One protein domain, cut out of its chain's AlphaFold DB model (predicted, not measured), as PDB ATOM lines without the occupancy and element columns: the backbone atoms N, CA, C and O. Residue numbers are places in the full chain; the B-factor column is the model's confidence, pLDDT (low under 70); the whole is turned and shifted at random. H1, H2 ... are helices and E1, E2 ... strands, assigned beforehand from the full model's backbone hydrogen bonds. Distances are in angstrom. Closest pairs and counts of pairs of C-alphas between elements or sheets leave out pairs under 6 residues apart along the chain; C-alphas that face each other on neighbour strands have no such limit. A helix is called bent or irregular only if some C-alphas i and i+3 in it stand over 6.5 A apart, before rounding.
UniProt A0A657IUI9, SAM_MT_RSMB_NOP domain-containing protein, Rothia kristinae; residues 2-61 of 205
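AT A GLANCE: This is residues 2 to 61 of the 205 residues of the protein "SAM_MT_RSMB_NOP domain-containing protein" of Rothia kristinae (UniProt A0A657IUI9). Two short parallel strands, E1 and E2, stand side by side between helices H1 and H2, with H3 crosswise near the far end of H2. The 60 printed residues hold E1, H1, E2, H2 and H3 in chain order, mostly helix; the whole is compact, radius of gyration of the C-alphas 11.9 A, spanning 33 by 24 by 17 A.

IN THESE COORDINATES: E1 is residues 2 to 4, from C-alpha 2 at (154.325, 122.007, 94.373), and E2 is 27 to 29, each 6.8 A long. H1 is 7 to 17, 15.4 A; H2 is 32 to 40, 12.7 A, irregular, with C-alphas 33 and 36 8.5 A apart; H3 is 47 to 55, 11.8 A, ending at C-alpha 55 (170.686, 119.640, 83.248).

HOW THE PARTS SIT: E1 and E2 are parallel at 25 degrees, with N 28 and O 2 at 2.9 A. E1, H1, E2 form a strand-helix-strand unit, parallel neighbour strands joined through a helix, its crossover right-handed. The closest C-alphas of H1 and E2 are Pro 7 and Thr 29, 5.9 A; of H2 and E1, Asn 3 and Gly 32, 6.6 A. H2 and H3 are close but not clearly touching, Leu 39 and Val 53 having the closest C-alphas at 7.4 A, and about perpendicular at 86 degrees. H1 and H2 are apart. Every O i to N i+4 pair is within hydrogen-bond range in H1 and H3, and 3 of 5 in H2.

THE WHOLE: The C-alphas farthest apart, Pro 19 and Glu 58, are 34.9 A apart. The printed part has no cut and no long link; pLDDT is under 70 at residues 55 to 60.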
ATOM      1  N   ALA A   2     154.745 122.384  93.024       93.00
ATOM      2  CA  ALA A   2     154.325 122.007  94.373       93.00
ATOM      3  C   ALA A   2     154.365 120.480  94.524       93.00
ATOM      4  O   ALA A   2     154.050 119.765  93.574       93.00
ATOM      5  N   ASN A   3     154.727 119.992  95.708       94.88
ATOM      6  CA  ASN A   3     154.697 118.574  96.055       94.88
ATOM      7  C   ASN A   3     153.877 118.377  97.333       94.88
ATOM      8  O   ASN A   3     154.036 119.135  98.287       94.88
ATOM      9  N   GLU A   4     153.025 117.359  97.356       95.12
ATOM     10  CA  GLU A   4     152.207 117.006  98.515       95.12
ATOM     11  C   GLU A   4     152.189 115.486  98.695       95.12
ATOM     12  O   GLU A   4     151.981 114.747  97.741       95.12
ATOM     13  N   SER A   5     152.373 114.993  99.919       93.94
ATOM     14  CA  SER A   5     152.474 113.546 100.154       93.94
ATOM     15  C   SER A   5     151.127 112.830 100.075       93.94
ATOM     16  O   SER A   5     151.074 111.643  99.755       93.94
ATOM     17  N   ALA A   6     150.023 113.535 100.345       93.75
ATOM     18  CA  ALA A   6     148.689 112.951 100.335       93.75
ATOM     19  C   ALA A   6     147.913 113.295  99.041       93.75
ATOM     20  O   ALA A   6     147.600 114.468  98.818       93.75
ATOM     21  N   PRO A   7     147.469 112.301  98.239       93.12
ATOM     22  CA  PRO A   7     146.799 112.548  96.954       93.12
ATOM     23  C   PRO A   7     145.601 113.507  97.027       93.12
ATOM     24  O   PRO A   7     145.442 114.388  96.184       93.12
ATOM     25  N   HIS A   8     144.773 113.379  98.067       93.88
ATOM     26  CA  HIS A   8     143.603 114.240  98.263       93.88
ATOM     27  C   HIS A   8     143.978 115.705  98.549       93.88
ATOM     28  O   HIS A   8     143.285 116.614  98.099       93.88
ATOM     29  N   ARG A   9     145.083 115.954  99.268       93.38
ATOM     30  CA  ARG A   9     145.593 117.313  99.508       93.38
ATOM     31  C   ARG A   9     146.229 117.888  98.249       93.38
ATOM     32  O   ARG A   9     146.029 119.066  97.973       93.38
ATOM     33  N   ALA A  10     146.906 117.061  97.447       94.00
ATOM     34  CA  ALA A  10     147.463 117.490  96.167       94.00
ATOM     35  C   ALA A  10     146.355 118.033  95.248       94.00
ATOM     36  O   ALA A  10     146.543 119.037  94.565       94.00
ATOM     37  N   GLU A  11     145.155 117.449  95.302       94.44
ATOM     38  CA  GLU A  11     144.006 117.949  94.545       94.44
ATOM     39  C   GLU A  11     143.488 119.315  95.029       94.44
ATOM     40  O   GLU A  11     143.077 120.157  94.223       94.44
ATOM     41  N   LEU A  12     143.574 119.596  96.333       94.94
ATOM     42  CA  LEU A  12     143.286 120.931  96.870       94.94
ATOM     43  C   LEU A  12     144.298 121.964  96.358       94.94
ATOM     44  O   LEU A  12     143.913 123.084  96.010       94.94
ATOM     45  N   VAL A  13     145.575 121.580  96.256       93.81
ATOM     46  CA  VAL A  13     146.623 122.429  95.671       93.81
ATOM     47  C   VAL A  13     146.331 122.689  94.193       93.81
ATOM     48  O   VAL A  13     146.269 123.850  93.791       93.81
ATOM     49  N   ARG A  14     146.045 121.649  93.392       93.56
ATOM     50  CA  ARG A  14     145.647 121.812  91.976       93.56
ATOM     51  C   ARG A  14     144.455 122.744  91.830       93.56
ATOM     52  O   ARG A  14     144.456 123.617  90.970       93.56
ATOM     53  N   THR A  15     143.465 122.594  92.706       95.06
ATOM     54  CA  THR A  15     142.271 123.440  92.719       95.06
ATOM     55  C   THR A  15     142.588 124.903  93.004       95.06
ATOM     56  O   THR A  15     142.054 125.783  92.333       95.06
ATOM     57  N   SER A  16     143.493 125.160  93.944       94.44
ATOM     58  CA  SER A  16     143.912 126.514  94.317       94.44
ATOM     59  C   SER A  16     144.740 127.196  93.223       94.44
ATOM     60  O   SER A  16     144.689 128.415  93.090       94.44
ATOM     61  N   LEU A  17     145.471 126.418  92.416       93.31
ATOM     62  CA  LEU A  17     146.315 126.921  91.327       93.31
ATOM     63  C   LEU A  17     145.587 127.071  89.981       93.31
ATOM     64  O   LEU A  17     146.172 127.631  89.060       93.31
ATOM     65  N   ARG A  18     144.314 126.655  89.861       93.12
ATOM     66  CA  ARG A  18     143.510 126.790  88.621       93.12
ATOM     67  C   ARG A  18     143.515 128.188  87.979       93.12
ATOM     68  O   ARG A  18     143.405 128.241  86.759       93.12
ATOM     69  N   PRO A  19     143.594 129.311  88.724       95.31
ATOM     70  CA  PRO A  19     143.675 130.638  88.109       95.31
ATOM     71  C   PRO A  19     144.991 130.918  87.364       95.31
ATOM     72  O   PRO A  19     145.080 131.926  86.665       95.31
ATOM     73  N   LEU A  20     146.019 130.084  87.539       91.50
ATOM     74  CA  LEU A  20     147.321 130.227  86.892       91.50
ATOM     75  C   LEU A  20     147.380 129.442  85.575       91.50
ATOM     76  O   LEU A  20     146.646 128.478  85.369       91.50
ATOM     77  N   ASP A  21     148.307 129.832  84.702       89.88
ATOM     78  CA  ASP A  21     148.612 129.102  83.470       89.88
ATOM     79  C   ASP A  21     149.121 127.679  83.795       89.88
ATOM     80  O   ASP A  21     150.159 127.550  84.458       89.88
ATOM     81  N   PRO A  22     148.434 126.612  83.343       84.75
ATOM     82  CA  PRO A  22     148.806 125.232  83.648       84.75
ATOM     83  C   PRO A  22     150.169 124.830  83.074       84.75
ATOM     84  O   PRO A  22     150.791 123.913  83.600       84.75
ATOM     85  N   ALA A  23     150.692 125.536  82.064       85.19
ATOM     86  CA  ALA A  23     152.046 125.301  81.561       85.19
ATOM     87  C   ALA A  23     153.140 125.776  82.539       85.19
ATOM     88  O   ALA A  23     154.310 125.438  82.369       85.19
ATOM     89  N   ARG A  24     152.788 126.566  83.565       85.81
ATOM     90  CA  ARG A  24     153.741 127.176  84.509       85.81
ATOM     91  C   ARG A  24     153.835 126.467  85.853       85.81
ATOM     92  O   ARG A  24     154.701 126.817  86.656       85.81
ATOM     93  N   TYR A  25     152.970 125.496  86.134       89.50
ATOM     94  CA  TYR A  25     153.001 124.773  87.399       89.50
ATOM     95  C   TYR A  25     152.812 123.268  87.215       89.50
ATOM     96  O   TYR A  25     152.097 122.806  86.340       89.50
ATOM     97  N   ALA A  26     153.435 122.509  88.111       91.31
ATOM     98  CA  ALA A  26     153.150 121.097  88.331       91.31
ATOM     99  C   ALA A  26     152.796 120.890  89.799       91.31
ATOM    100  O   ALA A  26     153.369 121.554  90.674       91.31
ATOM    101  N   VAL A  27     151.869 119.965  90.043       93.31
ATOM    102  CA  VAL A  27     151.524 119.470  91.376       93.31
ATOM    103  C   VAL A  27     151.791 117.975  91.413       93.31
ATOM    104  O   VAL A  27     151.026 117.185  90.848       93.31
ATOM    105  N   LEU A  28     152.877 117.618  92.085       93.94
ATOM    106  CA  LEU A  28     153.315 116.247  92.284       93.94
ATOM    107  C   LEU A  28     152.698 115.677  93.557       93.94
ATOM    108  O   LEU A  28     152.362 116.415  94.490       93.94
ATOM    109  N   THR A  29     152.564 114.356  93.572       95.19
ATOM    110  CA  THR A  29     152.177 113.616  94.767       95.19
ATOM    111  C   THR A  29     153.323 112.691  95.152       95.19
ATOM    112  O   THR A  29     153.569 111.719  94.445       95.19
ATOM    113  N   GLY A  30     154.019 112.973  96.250       94.19
ATOM    114  CA  GLY A  30     155.192 112.198  96.649       94.19
ATOM    115  C   GLY A  30     155.790 112.633  97.981       94.19
ATOM    116  O   GLY A  30     155.411 113.652  98.569       94.19
ATOM    117  N   ASP A  31     156.728 111.838  98.487       94.56
ATOM    118  CA  ASP A  31     157.413 112.138  99.740       94.56
ATOM    119  C   ASP A  31     158.436 113.261  99.529       94.56
ATOM    120  O   ASP A  31     159.454 113.079  98.865       94.56
ATOM    121  N   GLY A  32     158.185 114.424 100.135       93.69
ATOM    122  CA  GLY A  32     159.084 115.576 100.045       93.69
ATOM    123  C   GLY A  32     160.484 115.313 100.607       93.69
ATOM    124  O   GLY A  32     161.428 115.989 100.213       93.69
ATOM    125  N   ARG A  33     160.651 114.303 101.468       94.75
ATOM    126  CA  ARG A  33     161.968 113.877 101.967       94.75
ATOM    127  C   ARG A  33     162.800 113.184 100.888       94.75
ATOM    128  O   ARG A  33     164.018 113.148 100.984       94.75
ATOM    129  N   ARG A  34     162.140 112.642  99.859       92.75
ATOM    130  CA  ARG A  34     162.735 111.992  98.680       92.75
ATOM    131  C   ARG A  34     162.344 112.755  97.414       92.75
ATOM    132  O   ARG A  34     161.997 112.170  96.388       92.75
ATOM    133  N   ILE A  35     162.373 114.087  97.486       90.62
ATOM    134  CA  ILE A  35     161.901 114.959  96.405       90.62
ATOM    135  C   ILE A  35     162.641 114.717  95.082       90.62
ATOM    136  O   ILE A  35     162.024 114.793  94.027       90.62
ATOM    137  N   ARG A  36     163.929 114.350  95.118       87.56
ATOM    138  CA  ARG A  36     164.710 114.018  93.914       87.56
ATOM    139  C   ARG A  36     164.131 112.821  93.162       87.56
ATOM    140  O   ARG A  36     164.032 112.862  91.944       87.56
ATOM    141  N   GLU A  37     163.713 111.790  93.886       88.81
ATOM    142  CA  GLU A  37     163.067 110.613  93.296       88.81
ATOM    143  C   GLU A  37     161.669 110.961  92.793       88.81
ATOM    144  O   GLU A  37     161.324 110.645  91.664       88.81
ATOM    145  N   THR A  38     160.909 111.724  93.585       89.81
ATOM    146  CA  THR A  38     159.580 112.212  93.180       89.81
ATOM    147  C   THR A  38     159.638 113.019  91.877       89.81
ATOM    148  O   THR A  38     158.715 112.964  91.071       89.81
ATOM    149  N   LEU A  39     160.713 113.781  91.665       87.38
ATOM    150  CA  LEU A  39     160.963 114.529  90.436       87.38
ATOM    151  C   LEU A  39     161.395 113.634  89.275       87.38
ATOM    152  O   LEU A  39     160.951 113.862  88.156       87.38
ATOM    153  N   ALA A  40     162.249 112.643  89.536       85.00
ATOM    154  CA  ALA A  40     162.703 111.695  88.523       85.00
ATOM    155  C   ALA A  40     161.554 110.824  87.986       85.00
ATOM    156  O   ALA A  40     161.521 110.523  86.796       85.00
ATOM    157  N   ASP A  41     160.593 110.481  88.846       86.19
ATOM    158  CA  ASP A  41     159.419 109.674  88.498       86.19
ATOM    159  C   ASP A  41     158.255 110.512  87.926       86.19
ATOM    160  O   ASP A  41     157.202 109.974  87.576       86.19
ATOM    161  N   ALA A  42     158.395 111.840  87.849       86.06
ATOM    162  CA  ALA A  42     157.320 112.714  87.400       86.06
ATOM    163  C   ALA A  42     157.097 112.599  85.881       86.06
ATOM    164  O   ALA A  42     157.913 113.045  85.081       86.06
ATOM    165  N   GLU A  43     155.933 112.081  85.477       79.25
ATOM    166  CA  GLU A  43     155.575 111.916  84.058       79.25
ATOM    167  C   GLU A  43     155.395 113.248  83.307       79.25
ATOM    168  O   GLU A  43     155.565 113.310  82.090       79.25
ATOM    169  N   GLN A  44     155.000 114.315  84.012       78.12
ATOM    170  CA  GLN A  44     154.691 115.619  83.420       78.12
ATOM    171  C   GLN A  44     155.231 116.754  84.291       78.12
ATOM    172  O   GLN A  44     154.694 117.067  85.357       78.12
ATOM    173  N   LEU A  45     156.275 117.413  83.793       82.88
ATOM    174  CA  LEU A  45     156.845 118.629  84.361       82.88
ATOM    175  C   LEU A  45     156.801 119.755  83.317       82.88
ATOM    176  O   LEU A  45     156.937 119.484  82.123       82.88
ATOM    177  N   PRO A  46     156.641 121.027  83.730       81.88
ATOM    178  CA  PRO A  46     156.870 122.162  82.848       81.88
ATOM    179  C   PRO A  46     158.247 122.052  82.191       81.88
ATOM    180  O   PRO A  46     159.207 121.692  82.870       81.88
ATOM    181  N   GLU A  47     158.361 122.416  80.913       80.75
ATOM    182  CA  GLU A  47     159.590 122.269  80.113       80.75
ATOM    183  C   GLU A  47     160.835 122.801  80.842       80.75
ATOM    184  O   GLU A  47     161.828 122.096  80.981       80.75
ATOM    185  N   GLN A  48     160.749 124.002  81.422       74.62
ATOM    186  CA  GLN A  48     161.849 124.600  82.191       74.62
ATOM    187  C   GLN A  48     162.253 123.773  83.421       74.62
ATOM    188  O   GLN A  48     163.419 123.764  83.801       74.62
ATOM    189  N   THR A  49     161.298 123.082  84.047       76.88
ATOM    190  CA  THR A  49     161.560 122.208  85.199       76.88
ATOM    191  C   THR A  49     162.166 120.884  84.746       76.88
ATOM    192  O   THR A  49     163.119 120.441  85.371       76.88
ATOM    193  N   SER A  50     161.675 120.286  83.652       79.75
ATOM    194  CA  SER A  50     162.272 119.069  83.072       79.75
ATOM    195  C   SER A  50     163.727 119.318  82.688       79.75
ATOM    196  O   SER A  50     164.619 118.604  83.135       79.75
ATOM    197  N   LEU A  51     163.983 120.422  81.978       75.00
ATOM    198  CA  LEU A  51     165.331 120.844  81.609       75.00
ATOM    199  C   LEU A  51     166.215 121.081  82.835       75.00
ATOM    200  O   LEU A  51     167.382 120.719  82.806       75.00
ATOM    201  N   ALA A  52     165.691 121.666  83.917       74.50
ATOM    202  CA  ALA A  52     166.453 121.828  85.154       74.50
ATOM    203  C   ALA A  52     166.778 120.470  85.806       74.50
ATOM    204  O   ALA A  52     167.925 120.225  86.167       74.50
ATOM    205  N   VAL A  53     165.798 119.570  85.922       77.06
ATOM    206  CA  VAL A  53     165.993 118.226  86.491       77.06
ATOM    207  C   VAL A  53     167.029 117.426  85.687       77.06
ATOM    208  O   VAL A  53     167.869 116.756  86.282       77.06
ATOM    209  N   GLU A  54     167.022 117.547  84.359       74.69
ATOM    210  CA  GLU A  54     167.974 116.890  83.454       74.69
ATOM    211  C   GLU A  54     169.367 117.553  83.458       74.69
ATOM    212  O   GLU A  54     170.385 116.862  83.512       74.69
ATOM    213  N   ALA A  55     169.436 118.890  83.406       68.00
ATOM    214  CA  ALA A  55     170.686 119.640  83.248       68.00
ATOM    215  C   ALA A  55     171.528 119.727  84.528       68.00
ATOM    216  O   ALA A  55     172.753 119.796  84.445       68.00
ATOM    217  N   PHE A  56     170.904 119.712  85.709       62.12
ATOM    218  CA  PHE A  56     171.606 119.733  87.003       62.12
ATOM    219  C   PHE A  56     172.007 118.330  87.495       62.12
ATOM    220  O   PHE A  56     172.229 118.118  88.694       62.12
ATOM    221  N   GLY A  57     172.104 117.377  86.562       53.84
ATOM    222  CA  GLY A  57     172.557 116.009  86.779       53.84
ATOM    223  C   GLY A  57     173.782 115.908  87.698       53.84
ATOM    224  O   GLY A  57     174.719 116.700  87.629       53.84
ATOM    225  N   GLU A  58     173.720 114.911  88.582       53.19
ATOM    226  CA  GLU A  58     174.627 114.569  89.693       53.19
ATOM    227  C   GLU A  58     174.548 115.458  90.947       53.19
ATOM    228  O   GLU A  58     174.302 114.929  92.032       53.19
ATOM    229  N   SER A  59     174.640 116.786  90.838       62.75
ATOM    230  CA  SER A  59     174.567 117.682  92.016       62.75
ATOM    231  C   SER A  59     173.148 117.772  92.602       62.75
ATOM    232  O   SER A  59     172.966 117.659  93.813       62.75
ATOM    233  N   GLY A  60     172.127 117.848  91.738       64.00
ATOM    234  CA  GLY A  60     170.688 117.866  92.057       64.00
ATOM    235  C   GLY A  60     170.185 119.036  92.898       64.00
ATOM    236  O   GLY A  60     169.110 118.962  93.491       64.00
ATOM    237  N   GLU A  61     170.937 120.127  92.873       80.81
ATOM    238  CA  GLU A  61     170.536 121.446  93.334       80.81
ATOM    239  C   GLU A  61     169.850 122.176  92.168       80.81
ATOM    240  O   GLU A  61     170.506 122.583  91.209       80.81
TER     241      GLU A  61